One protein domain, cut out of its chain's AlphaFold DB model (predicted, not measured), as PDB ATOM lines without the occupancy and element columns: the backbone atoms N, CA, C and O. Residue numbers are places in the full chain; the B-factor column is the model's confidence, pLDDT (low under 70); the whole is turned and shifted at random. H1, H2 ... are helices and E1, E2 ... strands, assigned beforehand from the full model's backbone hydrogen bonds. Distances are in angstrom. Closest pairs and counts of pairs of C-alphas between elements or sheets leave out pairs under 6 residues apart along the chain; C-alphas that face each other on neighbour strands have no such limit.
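What this domain is: This is residues 6 to 93 of the 345 residues of an uncharacterized protein of Phenylobacterium sp. RIFCSPHIGHO2_01_FULL_69_31 (UniProt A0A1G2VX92). One seven-stranded sheet curls like part of a barrel, left open between its edge strands E1 and E7, and the short helix H1 sits across one end of the curl, by the beginning of E1 and the turn from E4 to E5. The 88 printed residues hold H1 and then E1 to E7, which stand in the sheet in chain order, all antiparallel: a meander, each strand the antiparallel neighbour of the one before. The class is mostly strand; the whole is compact, radius of gyration of the C-alphas 12.1 A, spans 31 by 26 by 20 A.

How they stand to each other: H1, residues 6 to 14, is on the sheet at a height of 7.4 A, over none of its strands; every O i to N i+4 pair in it is within hydrogen-bond range. E1, residues 18 to 22, and E2, 25 to 31, form a hairpin, with N 20 and O 27 2.8 A apart. The further hairpins add E3, 40 to 46 (N 30 and O 44, 2.9 A), E4, 52 to 60 (N 43 and O 56, 2.8 A), E5, 64 to 70 (N 57 and O 67, 2.9 A), E6, 73 to 79 (N 68 and O 75, 2.8 A), and E7, 85 to 91 (N 76 and O 88, 2.9 A). The closest C-alphas of H1 and E4 are those of Asn 9 and Ser 60, 6.3 A. E1 and E7 are only just apart, closest 8.2 A.

Where its parts are: H1 begins at C-alpha 6 (19.333, 140.133, -4.907) and is 11.8 A long. E1 measures 12.7 A, E2 19.1 A, E3 18.9 A, E4 23.0 A, E5 19.2 A, E6 19.6 A and E7 20.0 A. E7 ends at C-alpha 91 (27.949, 168.013, -2.032).

The domain as a whole: The C-alphas of Ala 6 and Ser 93, the two farthest apart, are 33.3 A apart. The printed part has no cut and no long link. The pLDDT is under 70 at residues 6 to 14, 33 to 36, 38, 60 to 62 and 82 to 83.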
ATOM      1  N   ALA A   6      20.607 140.805  -5.086       60.09
ATOM      2  CA  ALA A   6      19.333 140.133  -4.907       60.09
ATOM      3  C   ALA A   6      18.833 140.271  -3.460       60.09
ATOM      4  O   ALA A   6      17.639 140.450  -3.257       60.09
ATOM      5  N   ALA A   7      19.707 140.261  -2.448       59.81
ATOM      6  CA  ALA A   7      19.317 140.568  -1.068       59.81
ATOM      7  C   ALA A   7      18.912 142.034  -0.896       59.81
ATOM      8  O   ALA A   7      17.923 142.305  -0.217       59.81
ATOM      9  N   LEU A   8      19.627 142.965  -1.533       62.53
ATOM     10  CA  LEU A   8      19.291 144.385  -1.491       62.53
ATOM     11  C   LEU A   8      17.967 144.655  -2.222       62.53
ATOM     12  O   LEU A   8      17.083 145.271  -1.639       62.53
ATOM     13  N   ASN A   9      17.759 144.085  -3.411       62.88
ATOM     14  CA  ASN A   9      16.490 144.153  -4.144       62.88
ATOM     15  C   ASN A   9      15.342 143.456  -3.395       62.88
ATOM     16  O   ASN A   9      14.227 143.966  -3.403       62.88
ATOM     17  N   ARG A  10      15.581 142.328  -2.706       64.25
ATOM     18  CA  ARG A  10      14.570 141.670  -1.853       64.25
ATOM     19  C   ARG A  10      14.213 142.523  -0.636       64.25
ATOM     20  O   ARG A  10      13.032 142.668  -0.339       64.25
ATOM     21  N   ALA A  11      15.200 143.099   0.052       60.19
ATOM     22  CA  ALA A  11      14.968 143.988   1.191       60.19
ATOM     23  C   ALA A  11      14.160 145.224   0.764       60.19
ATOM     24  O   ALA A  11      13.157 145.557   1.394       60.19
ATOM     25  N   ILE A  12      14.534 145.824  -0.368       64.88
ATOM     26  CA  ILE A  12      13.864 146.975  -0.977       64.88
ATOM     27  C   ILE A  12      12.439 146.594  -1.426       64.88
ATOM     28  O   ILE A  12      11.476 147.232  -1.009       64.88
ATOM     29  N   GLY A  13      12.259 145.491  -2.154       62.91
ATOM     30  CA  GLY A  13      10.939 144.996  -2.563       62.91
ATOM     31  C   GLY A  13      10.019 144.618  -1.394       62.91
ATOM     32  O   GLY A  13       8.811 144.820  -1.477       62.91
ATOM     33  N   SER A  14      10.575 144.127  -0.279       66.62
ATOM     34  CA  SER A  14       9.807 143.780   0.929       66.62
ATOM     35  C   SER A  14       9.324 144.993   1.731       66.62
ATOM     36  O   SER A  14       8.461 144.842   2.595       66.62
ATOM     37  N   ARG A  15       9.893 146.181   1.468       72.12
ATOM     38  CA  ARG A  15       9.632 147.442   2.187       72.12
ATOM     39  C   ARG A  15       9.767 147.343   3.713       72.12
ATOM     40  O   ARG A  15       9.194 148.149   4.444       72.12
ATOM     41  N   GLN A  16      10.535 146.378   4.211       78.25
ATOM     42  CA  GLN A  16      10.891 146.305   5.623       78.25
ATOM     43  C   GLN A  16      12.080 147.216   5.911       78.25
ATOM     44  O   GLN A  16      12.887 147.494   5.028       78.25
ATOM     45  N   ALA A  17      12.210 147.675   7.156       85.44
ATOM     46  CA  ALA A  17      13.401 148.408   7.560       85.44
ATOM     47  C   ALA A  17      14.649 147.523   7.409       85.44
ATOM     48  O   ALA A  17      14.657 146.376   7.856       85.44
ATOM     49  N   PHE A  18      15.715 148.060   6.817       85.06
ATOM     50  CA  PHE A  18      16.953 147.315   6.577       85.06
ATOM     51  C   PHE A  18      18.192 148.161   6.865       85.06
ATOM     52  O   PHE A  18      18.131 149.386   6.961       85.06
ATOM     53  N   VAL A  19      19.337 147.496   7.021       87.12
ATOM     54  CA  VAL A  19      20.631 148.169   7.174       87.12
ATOM     55  C   VAL A  19      21.345 148.177   5.832       87.12
ATOM     56  O   VAL A  19      21.672 147.125   5.286       87.12
ATOM     57  N   LEU A  20      21.622 149.371   5.323       84.81
ATOM     58  CA  LEU A  20      22.439 149.593   4.145       84.81
ATOM     59  C   LEU A  20      23.891 149.826   4.571       84.81
ATOM     60  O   LEU A  20      24.210 150.821   5.223       84.81
ATOM     61  N   ALA A  21      24.775 148.901   4.205       82.31
ATOM     62  CA  ALA A  21      26.209 149.044   4.418       82.31
ATOM     63  C   ALA A  21      26.851 149.741   3.209       82.31
ATOM     64  O   ALA A  21      26.857 149.210   2.100       82.31
ATOM     65  N   LEU A  22      27.406 150.928   3.436       77.00
ATOM     66  CA  LEU A  22      28.180 151.692   2.463       77.00
ATOM     67  C   LEU A  22      29.661 151.697   2.873       77.00
ATOM     68  O   LEU A  22      29.967 151.495   4.049       77.00
ATOM     69  N   PRO A  23      30.597 151.994   1.951       74.62
ATOM     70  CA  PRO A  23      32.015 152.141   2.297       74.62
ATOM     71  C   PRO A  23      32.277 153.155   3.422       74.62
ATOM     72  O   PRO A  23      33.255 153.039   4.150       74.62
ATOM     73  N   THR A  24      31.391 154.139   3.576       73.38
ATOM     74  CA  THR A  24      31.480 155.226   4.560       73.38
ATOM     75  C   THR A  24      30.760 154.937   5.880       73.38
ATOM     76  O   THR A  24      30.787 155.780   6.775       73.38
ATOM     77  N   GLY A  25      30.102 153.781   6.024       83.06
ATOM     78  CA  GLY A  25      29.387 153.400   7.243       83.06
ATOM     79  C   GLY A  25      28.058 152.692   6.984       83.06
ATOM     80  O   GLY A  25      27.684 152.404   5.849       83.06
ATOM     81  N   LYS A  26      27.333 152.399   8.066       88.19
ATOM     82  CA  LYS A  26      26.015 151.752   8.018       88.19
ATOM     83  C   LYS A  26      24.910 152.783   8.214       88.19
ATOM     84  O   LYS A  26      25.029 153.652   9.074       88.19
ATOM     85  N   LEU A  27      23.835 152.646   7.447       90.75
ATOM     86  CA  LEU A  27      22.611 153.435   7.575       90.75
ATOM     87  C   LEU A  27      21.432 152.494   7.780       90.75
ATOM     88  O   LEU A  27      21.376 151.431   7.163       90.75
ATOM     89  N   ARG A  28      20.479 152.884   8.619       91.56
ATOM     90  CA  ARG A  28      19.192 152.201   8.727       91.56
ATOM     91  C   ARG A  28      18.197 152.908   7.813       91.56
ATOM     92  O   ARG A  28      17.984 154.110   7.937       91.56
ATOM     93  N   ILE A  29      17.617 152.156   6.891       90.12
ATOM     94  CA  ILE A  29      16.637 152.632   5.921       90.12
ATOM     95  C   ILE A  29      15.263 152.179   6.393       90.12
ATOM     96  O   ILE A  29      15.041 150.983   6.580       90.12
ATOM     97  N   GLU A  30      14.357 153.128   6.598       88.88
ATOM     98  CA  GLU A  30      12.978 152.873   7.014       88.88
ATOM     99  C   GLU A  30      12.023 153.348   5.917       88.88
ATOM    100  O   GLU A  30      11.806 154.554   5.784       88.88
ATOM    101  N   PRO A  31      11.478 152.429   5.099       86.69
ATOM    102  CA  PRO A  31      10.531 152.779   4.048       86.69
ATOM    103  C   PRO A  31       9.321 153.532   4.605       86.69
ATOM    104  O   PRO A  31       8.721 153.130   5.602       86.69
ATOM    105  N   LYS A  32       8.959 154.629   3.941       80.81
ATOM    106  CA  LYS A  32       7.764 155.409   4.236       80.81
ATOM    107  C   LYS A  32       6.581 154.770   3.488       80.81
ATOM    108  O   LYS A  32       6.723 154.417   2.315       80.81
ATOM    109  N   PRO A  33       5.427 154.560   4.143       67.38
ATOM    110  CA  PRO A  33       4.297 153.861   3.534       67.38
ATOM    111  C   PRO A  33       3.608 154.671   2.423       67.38
ATOM    112  O   PRO A  33       2.971 154.080   1.551       67.38
ATOM    113  N   GLN A  34       3.729 156.003   2.431       67.69
ATOM    114  CA  GLN A  34       3.138 156.875   1.414       67.69
ATOM    115  C   GLN A  34       3.901 156.779   0.080       67.69
ATOM    116  O   GLN A  34       5.125 156.668   0.060       67.69
ATOM    117  N   ALA A  35       3.171 156.827  -1.042       62.03
ATOM    118  CA  ALA A  35       3.710 156.867  -2.410       62.03
ATOM    119  C   ALA A  35       4.645 155.701  -2.826       62.03
ATOM    120  O   ALA A  35       5.404 155.811  -3.786       62.03
ATOM    121  N   ALA A  36       4.585 154.553  -2.141       68.00
ATOM    122  CA  ALA A  36       5.391 153.386  -2.491       68.00
ATOM    123  C   ALA A  36       4.728 152.523  -3.587       68.00
ATOM    124  O   ALA A  36       3.632 151.982  -3.402       68.00
ATOM    125  N   THR A  37       5.433 152.290  -4.697       71.25
ATOM    126  CA  THR A  37       5.024 151.389  -5.794       71.25
ATOM    127  C   THR A  37       5.744 150.040  -5.711       71.25
ATOM    128  O   THR A  37       6.646 149.855  -4.890       71.25
ATOM    129  N   ALA A  38       5.353 149.052  -6.521       68.81
ATOM    130  CA  ALA A  38       6.018 147.742  -6.535       68.81
ATOM    131  C   ALA A  38       7.541 147.838  -6.764       68.81
ATOM    132  O   ALA A  38       8.288 146.968  -6.326       68.81
ATOM    133  N   THR A  39       7.991 148.908  -7.419       73.00
ATOM    134  CA  THR A  39       9.374 149.116  -7.845       73.00
ATOM    135  C   THR A  39       9.992 150.385  -7.266       73.00
ATOM    136  O   THR A  39      11.113 150.725  -7.627       73.00
ATOM    137  N   SER A  40       9.322 151.107  -6.366       79.50
ATOM    138  CA  SER A  40       9.882 152.327  -5.780       79.50
ATOM    139  C   SER A  40       9.329 152.675  -4.407       79.50
ATOM    140  O   SER A  40       8.183 152.366  -4.088       79.50
ATOM    141  N   PHE A  41      10.136 153.365  -3.601       83.06
ATOM    142  CA  PHE A  41       9.675 153.991  -2.362       83.06
ATOM    143  C   PHE A  41      10.606 155.113  -1.904       83.06
ATOM    144  O   PHE A  41      11.791 155.156  -2.247       83.06
ATOM    145  N   PHE A  42      10.060 155.978  -1.055       87.12
ATOM    146  CA  PHE A  42      10.829 156.888  -0.218       87.12
ATOM    147  C   PHE A  42      11.063 156.277   1.155       87.12
ATOM    148  O   PHE A  42      10.262 155.483   1.643       87.12
ATOM    149  N   ALA A  43      12.164 156.645   1.789       88.81
ATOM    150  CA  ALA A  43      12.548 156.146   3.093       88.81
ATOM    151  C   ALA A  43      13.103 157.258   3.968       88.81
ATOM    152  O   ALA A  43      13.763 158.184   3.501       88.81
ATOM    153  N   THR A  44      12.876 157.116   5.264       90.88
ATOM    154  CA  THR A  44      13.635 157.824   6.282       90.88
ATOM    155  C   THR A  44      15.008 157.170   6.422       90.88
ATOM    156  O   THR A  44      15.127 155.941   6.450       90.88
ATOM    157  N   VAL A  45      16.053 157.989   6.526       93.12
ATOM    158  CA  VAL A  45      17.427 157.532   6.748       93.12
ATOM    159  C   VAL A  45      17.797 157.805   8.194       93.12
ATOM    160  O   VAL A  45      17.736 158.944   8.662       93.12
ATOM    161  N   LYS A  46      18.216 156.754   8.894       92.75
ATOM    162  CA  LYS A  46      18.682 156.817  10.277       92.75
ATOM    163  C   LYS A  46      20.143 156.411  10.394       92.75
ATOM    164  O   LYS A  46      20.623 155.534   9.670       92.75
ATOM    165  N   ASP A  47      20.849 157.050  11.317       90.62
ATOM    166  CA  ASP A  47      22.182 156.606  11.721       90.62
ATOM    167  C   ASP A  47      22.110 155.361  12.633       90.62
ATOM    168  O   ASP A  47      21.012 154.929  13.005       90.62
ATOM    169  N   PRO A  48      23.249 154.720  12.961       87.50
ATOM    170  CA  PRO A  48      23.264 153.530  13.816       87.50
ATOM    171  C   PRO A  48      22.673 153.745  15.214       87.50
ATOM    172  O   PRO A  48      22.218 152.783  15.827       87.50
ATOM    173  N   GLU A  49      22.635 154.988  15.699       89.12
ATOM    174  CA  GLU A  49      22.016 155.358  16.975       89.12
ATOM    175  C   GLU A  49      20.492 155.552  16.860       89.12
ATOM    176  O   GLU A  49      19.821 155.840  17.850       89.12
ATOM    177  N   GLY A  50      19.924 155.385  15.660       88.12
ATOM    178  CA  GLY A  50      18.494 155.502  15.393       88.12
ATOM    179  C   GLY A  50      18.007 156.937  15.192       88.12
ATOM    180  O   GLY A  50      16.795 157.152  15.094       88.12
ATOM    181  N   ARG A  51      18.915 157.918  15.110       89.25
ATOM    182  CA  ARG A  51      18.553 159.318  14.861       89.25
ATOM    183  C   ARG A  51      18.249 159.505  13.389       89.25
ATOM    184  O   ARG A  51      18.972 158.993  12.537       89.25
ATOM    185  N   GLU A  52      17.203 160.262  13.092       91.38
ATOM    186  CA  GLU A  52      16.896 160.638  11.719       91.38
ATOM    187  C   GLU A  52      17.922 161.647  11.198       91.38
ATOM    188  O   GLU A  52      18.218 162.646  11.854       91.38
ATOM    189  N   VAL A  53      18.504 161.352  10.038       90.19
ATOM    190  CA  VAL A  53      19.613 162.126   9.458       90.19
ATOM    191  C   VAL A  53      19.374 162.528   8.008       90.19
ATOM    192  O   VAL A  53      20.258 163.141   7.412       90.19
ATOM    193  N   GLY A  54      18.224 162.165   7.441       91.38
ATOM    194  CA  GLY A  54      17.888 162.476   6.063       91.38
ATOM    195  C   GLY A  54      16.801 161.575   5.493       91.38
ATOM    196  O   GLY A  54      16.101 160.863   6.218       91.38
ATOM    197  N   GLU A  55      16.703 161.574   4.172       92.50
ATOM    198  CA  GLU A  55      15.773 160.735   3.426       92.50
ATOM    199  C   GLU A  55      16.442 160.077   2.226       92.50
ATOM    200  O   GLU A  55      17.558 160.415   1.830       92.50
ATOM    201  N   ALA A  56      15.776 159.079   1.667       91.19
ATOM    202  CA  ALA A  56      16.265 158.383   0.499       91.19
ATOM    203  C   ALA A  56      15.128 158.015  -0.443       91.19
ATOM    204  O   ALA A  56      14.049 157.622  -0.006       91.19
ATOM    205  N   ARG A  57      15.412 158.084  -1.739       90.06
ATOM    206  CA  ARG A  57      14.570 157.555  -2.809       90.06
ATOM    207  C   ARG A  57      15.203 156.279  -3.337       90.06
ATOM    208  O   ARG A  57      16.392 156.286  -3.656       90.06
ATOM    209  N   PHE A  58      14.411 155.221  -3.467       86.75
ATOM    210  CA  PHE A  58      14.827 153.946  -4.045       86.75
ATOM    211  C   PHE A  58      13.962 153.597  -5.251       86.75
ATOM    212  O   PHE A  58      12.734 153.631  -5.178       86.75
ATOM    213  N   LEU A  59      14.622 153.179  -6.329       82.94
ATOM    214  CA  LEU A  59      14.032 152.542  -7.496       82.94
ATOM    215  C   LEU A  59      14.639 151.138  -7.625       82.94
ATOM    216  O   LEU A  59      15.853 150.971  -7.725       82.94
ATOM    217  N   SER A  60      13.776 150.133  -7.613       69.69
ATOM    218  CA  SER A  60      14.093 148.714  -7.710       69.69
ATOM    219  C   SER A  60      13.369 148.107  -8.895       69.69
ATOM    220  O   SER A  60      12.150 147.994  -8.896       69.69
ATOM    221  N   GLY A  61      14.131 147.682  -9.893       68.19
ATOM    222  CA  GLY A  61      13.662 146.877 -11.018       68.19
ATOM    223  C   GLY A  61      14.790 145.956 -11.461       68.19
ATOM    224  O   GLY A  61      15.440 145.336 -10.621       68.19
ATOM    225  N   ASP A  62      15.095 145.943 -12.758       65.44
ATOM    226  CA  ASP A  62      16.243 145.200 -13.307       65.44
ATOM    227  C   ASP A  62      17.589 145.699 -12.752       65.44
ATOM    228  O   ASP A  62      18.592 144.985 -12.748       65.44
ATOM    229  N   ARG A  63      17.617 146.944 -12.265       74.94
ATOM    230  CA  ARG A  63      18.769 147.589 -11.634       74.94
ATOM    231  C   ARG A  63      18.327 148.331 -10.382       74.94
ATOM    232  O   ARG A  63      17.245 148.917 -10.347       74.94
ATOM    233  N   LEU A  64      19.190 148.332  -9.372       78.75
ATOM    234  CA  LEU A  64      19.020 149.167  -8.193       78.75
ATOM    235  C   LEU A  64      19.450 150.599  -8.506       78.75
ATOM    236  O   LEU A  64      20.573 150.815  -8.961       78.75
ATOM    237  N   ARG A  65      18.611 151.577  -8.170       86.81
ATOM    238  CA  ARG A  65      19.030 152.971  -8.035       86.81
ATOM    239  C   ARG A  65      18.577 153.529  -6.703       86.81
ATOM    240  O   ARG A  65      17.442 153.303  -6.286       86.81
ATOM    241  N   ALA A  66      19.446 154.278  -6.045       88.19
ATOM    242  CA  ALA A  66      19.072 155.012  -4.848       88.19
ATOM    243  C   ALA A  66      19.712 156.394  -4.832       88.19
ATOM    244  O   ALA A  66      20.829 156.570  -5.308       88.19
ATOM    245  N   SER A  67      19.013 157.369  -4.265       92.06
ATOM    246  CA  SER A  67      19.575 158.668  -3.890       92.06
ATOM    247  C   SER A  67      19.318 158.874  -2.408       92.06
ATOM    248  O   SER A  67      18.176 158.773  -1.973       92.06
ATOM    249  N   ILE A  68      20.377 159.098  -1.638       92.75
ATOM    250  CA  ILE A  68      20.337 159.265  -0.183       92.75
ATOM    251  C   ILE A  68      20.774 160.690   0.122       92.75
ATOM    252  O   ILE A  68      21.933 161.033  -0.108       92.75
ATOM    253  N   PHE A  69      19.857 161.490   0.645       92.06
ATOM    254  CA  PHE A  69      20.024 162.903   0.956       92.06
ATOM    255  C   PHE A  69      20.269 163.029   2.455       92.06
ATOM    256  O   PHE A  69      19.381 162.730   3.250       92.06
ATOM    257  N   MET A  70      21.484 163.402   2.854       90.31
ATOM    258  CA  MET A  70      21.829 163.527   4.268       90.31
ATOM    259  C   MET A  70      23.026 164.447   4.499       90.31
ATOM    260  O   MET A  70      24.074 164.303   3.868       90.31
ATOM    261  N   ARG A  71      22.915 165.322   5.498       86.94
ATOM    262  CA  ARG A  71      24.010 166.131   6.051       86.94
ATOM    263  C   ARG A  71      24.765 166.942   4.988       86.94
ATOM    264  O   ARG A  71      25.994 166.958   4.987       86.94
ATOM    265  N   GLY A  72      24.035 167.596   4.087       86.69
ATOM    266  CA  GLY A  72      24.578 168.426   3.009       86.69
ATOM    267  C   GLY A  72      25.169 167.630   1.845       86.69
ATOM    268  O   GLY A  72      25.871 168.193   1.010       86.69
ATOM    269  N   LYS A  73      24.919 166.319   1.786       90.25
ATOM    270  CA  LYS A  73      25.453 165.431   0.754       90.25
ATOM    271  C   LYS A  73      24.358 164.591   0.119       90.25
ATOM    272  O   LYS A  73      23.385 164.229   0.782       90.25
ATOM    273  N   VAL A  74      24.561 164.221  -1.144       92.62
ATOM    274  CA  VAL A  74      23.768 163.181  -1.805       92.62
ATOM    275  C   VAL A  74      24.663 162.015  -2.158       92.62
ATOM    276  O   VAL A  74      25.713 162.182  -2.773       92.62
ATOM    277  N   ARG A  75      24.245 160.812  -1.776       91.88
ATOM    278  CA  ARG A  75      24.868 159.577  -2.245       91.88
ATOM    279  C   ARG A  75      23.971 158.925  -3.270       91.88
ATOM    280  O   ARG A  75      22.844 158.558  -2.939       91.88
ATOM    281  N   ARG A  76      24.476 158.752  -4.486       91.00
ATOM    282  CA  ARG A  76      23.789 157.998  -5.529       91.00
ATOM    283  C   ARG A  76      24.365 156.600  -5.621       91.00
ATOM    284  O   ARG A  76      25.577 156.427  -5.661       91.00
ATOM    285  N   ILE A  77      23.479 155.617  -5.630       88.50
ATOM    286  CA  ILE A  77      23.801 154.206  -5.810       88.50
ATOM    287  C   ILE A  77      23.249 153.803  -7.162       88.50
ATOM    288  O   ILE A  77      22.052 153.972  -7.392       88.50
ATOM    289  N   GLU A  78      24.096 153.276  -8.039       86.50
ATOM    290  CA  GLU A  78      23.697 152.847  -9.379       86.50
ATOM    291  C   GLU A  78      24.191 151.420  -9.618       86.50
ATOM    292  O   GLU A  78      25.390 151.157  -9.696       86.50
ATOM    293  N   GLY A  79      23.247 150.482  -9.664       82.69
ATOM    294  CA  GLY A  79      23.494 149.071  -9.923       82.69
ATOM    295  C   GLY A  79      23.623 148.771 -11.414       82.69
ATOM    296  O   GLY A  79      22.899 149.334 -12.235       82.69
ATOM    297  N   ASP A  80      24.497 147.832 -11.771       77.81
ATOM    298  CA  ASP A  80      24.678 147.377 -13.158       77.81
ATOM    299  C   ASP A  80      23.650 146.310 -13.594       77.81
ATOM    300  O   ASP A  80      23.500 146.034 -14.788       77.81
ATOM    301  N   GLY A  81      22.900 145.752 -12.636       72.00
ATOM    302  CA  GLY A  81      21.935 144.661 -12.836       72.00
ATOM    303  C   GLY A  81      22.561 143.263 -12.800       72.00
ATOM    304  O   GLY A  81      21.848 142.270 -12.895       72.00
ATOM    305  N   LEU A  82      23.881 143.174 -12.624       69.44
ATOM    306  CA  LEU A  82      24.667 141.939 -12.557       69.44
ATOM    307  C   LEU A  82      25.203 141.651 -11.149       69.44
ATOM    308  O   LEU A  82      25.951 140.696 -10.954       69.44
ATOM    309  N   GLY A  83      24.836 142.466 -10.163       67.94
ATOM    310  CA  GLY A  83      25.284 142.294  -8.786       67.94
ATOM    311  C   GLY A  83      26.255 143.361  -8.294       67.94
ATOM    312  O   GLY A  83      26.571 143.372  -7.101       67.94
ATOM    313  N   ASN A  84      26.725 144.251  -9.174       75.56
ATOM    314  CA  ASN A  84      27.623 145.336  -8.800       75.56
ATOM    315  C   ASN A  84      26.870 146.661  -8.733       75.56
ATOM    316  O   ASN A  84      25.842 146.865  -9.378       75.56
ATOM    317  N   TYR A  85      27.416 147.584  -7.952       81.12
ATOM    318  CA  TYR A  85      26.919 148.944  -7.866       81.12
ATOM    319  C   TYR A  85      28.074 149.922  -7.716       81.12
ATOM    320  O   TYR A  85      29.114 149.609  -7.128       81.12
ATOM    321  N   THR A  86      27.870 151.126  -8.228       86.06
ATOM    322  CA  THR A  86      28.708 152.281  -7.932       86.06
ATOM    323  C   THR A  86      28.034 153.119  -6.853       86.06
ATOM    324  O   THR A  86      26.808 153.141  -6.736       86.06
ATOM    325  N   VAL A  87      28.845 153.782  -6.029       88.31
ATOM    326  CA  VAL A  87      28.372 154.816  -5.107       88.31
ATOM    327  C   VAL A  87      29.124 156.088  -5.431       88.31
ATOM    328  O   VAL A  87      30.351 156.116  -5.331       88.31
ATOM    329  N   THR A  88      28.397 157.132  -5.805       90.69
ATOM    330  CA  THR A  88      28.943 158.480  -5.959       90.69
ATOM    331  C   THR A  88      28.423 159.358  -4.832       90.69
ATOM    332  O   THR A  88      27.305 159.175  -4.353       90.69
ATOM    333  N   GLU A  89      29.257 160.277  -4.356       91.38
ATOM    334  CA  GLU A  89      28.889 161.253  -3.332       91.38
ATOM    335  C   GLU A  89      29.067 162.654  -3.917       91.38
ATOM    336  O   GLU A  89      30.125 162.972  -4.464       91.38
ATOM    337  N   SER A  90      28.030 163.474  -3.807       91.56
ATOM    338  CA  SER A  90      28.031 164.878  -4.191       91.56
ATOM    339  C   SER A  90      27.717 165.759  -2.987       91.56
ATOM    340  O   SER A  90      27.113 165.331  -2.002       91.56
ATOM    341  N   ASP A  91      28.176 167.004  -3.058       89.56
ATOM    342  CA  ASP A  91      27.949 168.013  -2.032       89.56
ATOM    343  C   ASP A  91      26.778 168.908  -2.452       89.56
ATOM    344  O   ASP A  91      26.927 169.802  -3.294       89.56
ATOM    345  N   SER A  92      25.603 168.661  -1.870       84.44
ATOM    346  CA  SER A  92      24.393 169.416  -2.191       84.44
ATOM    347  C   SER A  92      24.436 170.843  -1.651       84.44
ATOM    348  O   SER A  92      23.732 171.729  -2.155       84.44
ATOM    349  N   SER A  93      25.330 171.128  -0.697       81.50
ATOM    350  CA  SER A  93      25.579 172.490  -0.224       81.50
ATOM    351  C   SER A  93      26.196 173.388  -1.306       81.50
ATOM    352  O   SER A  93      26.080 174.611  -1.206       81.50
TER     353      SER A  93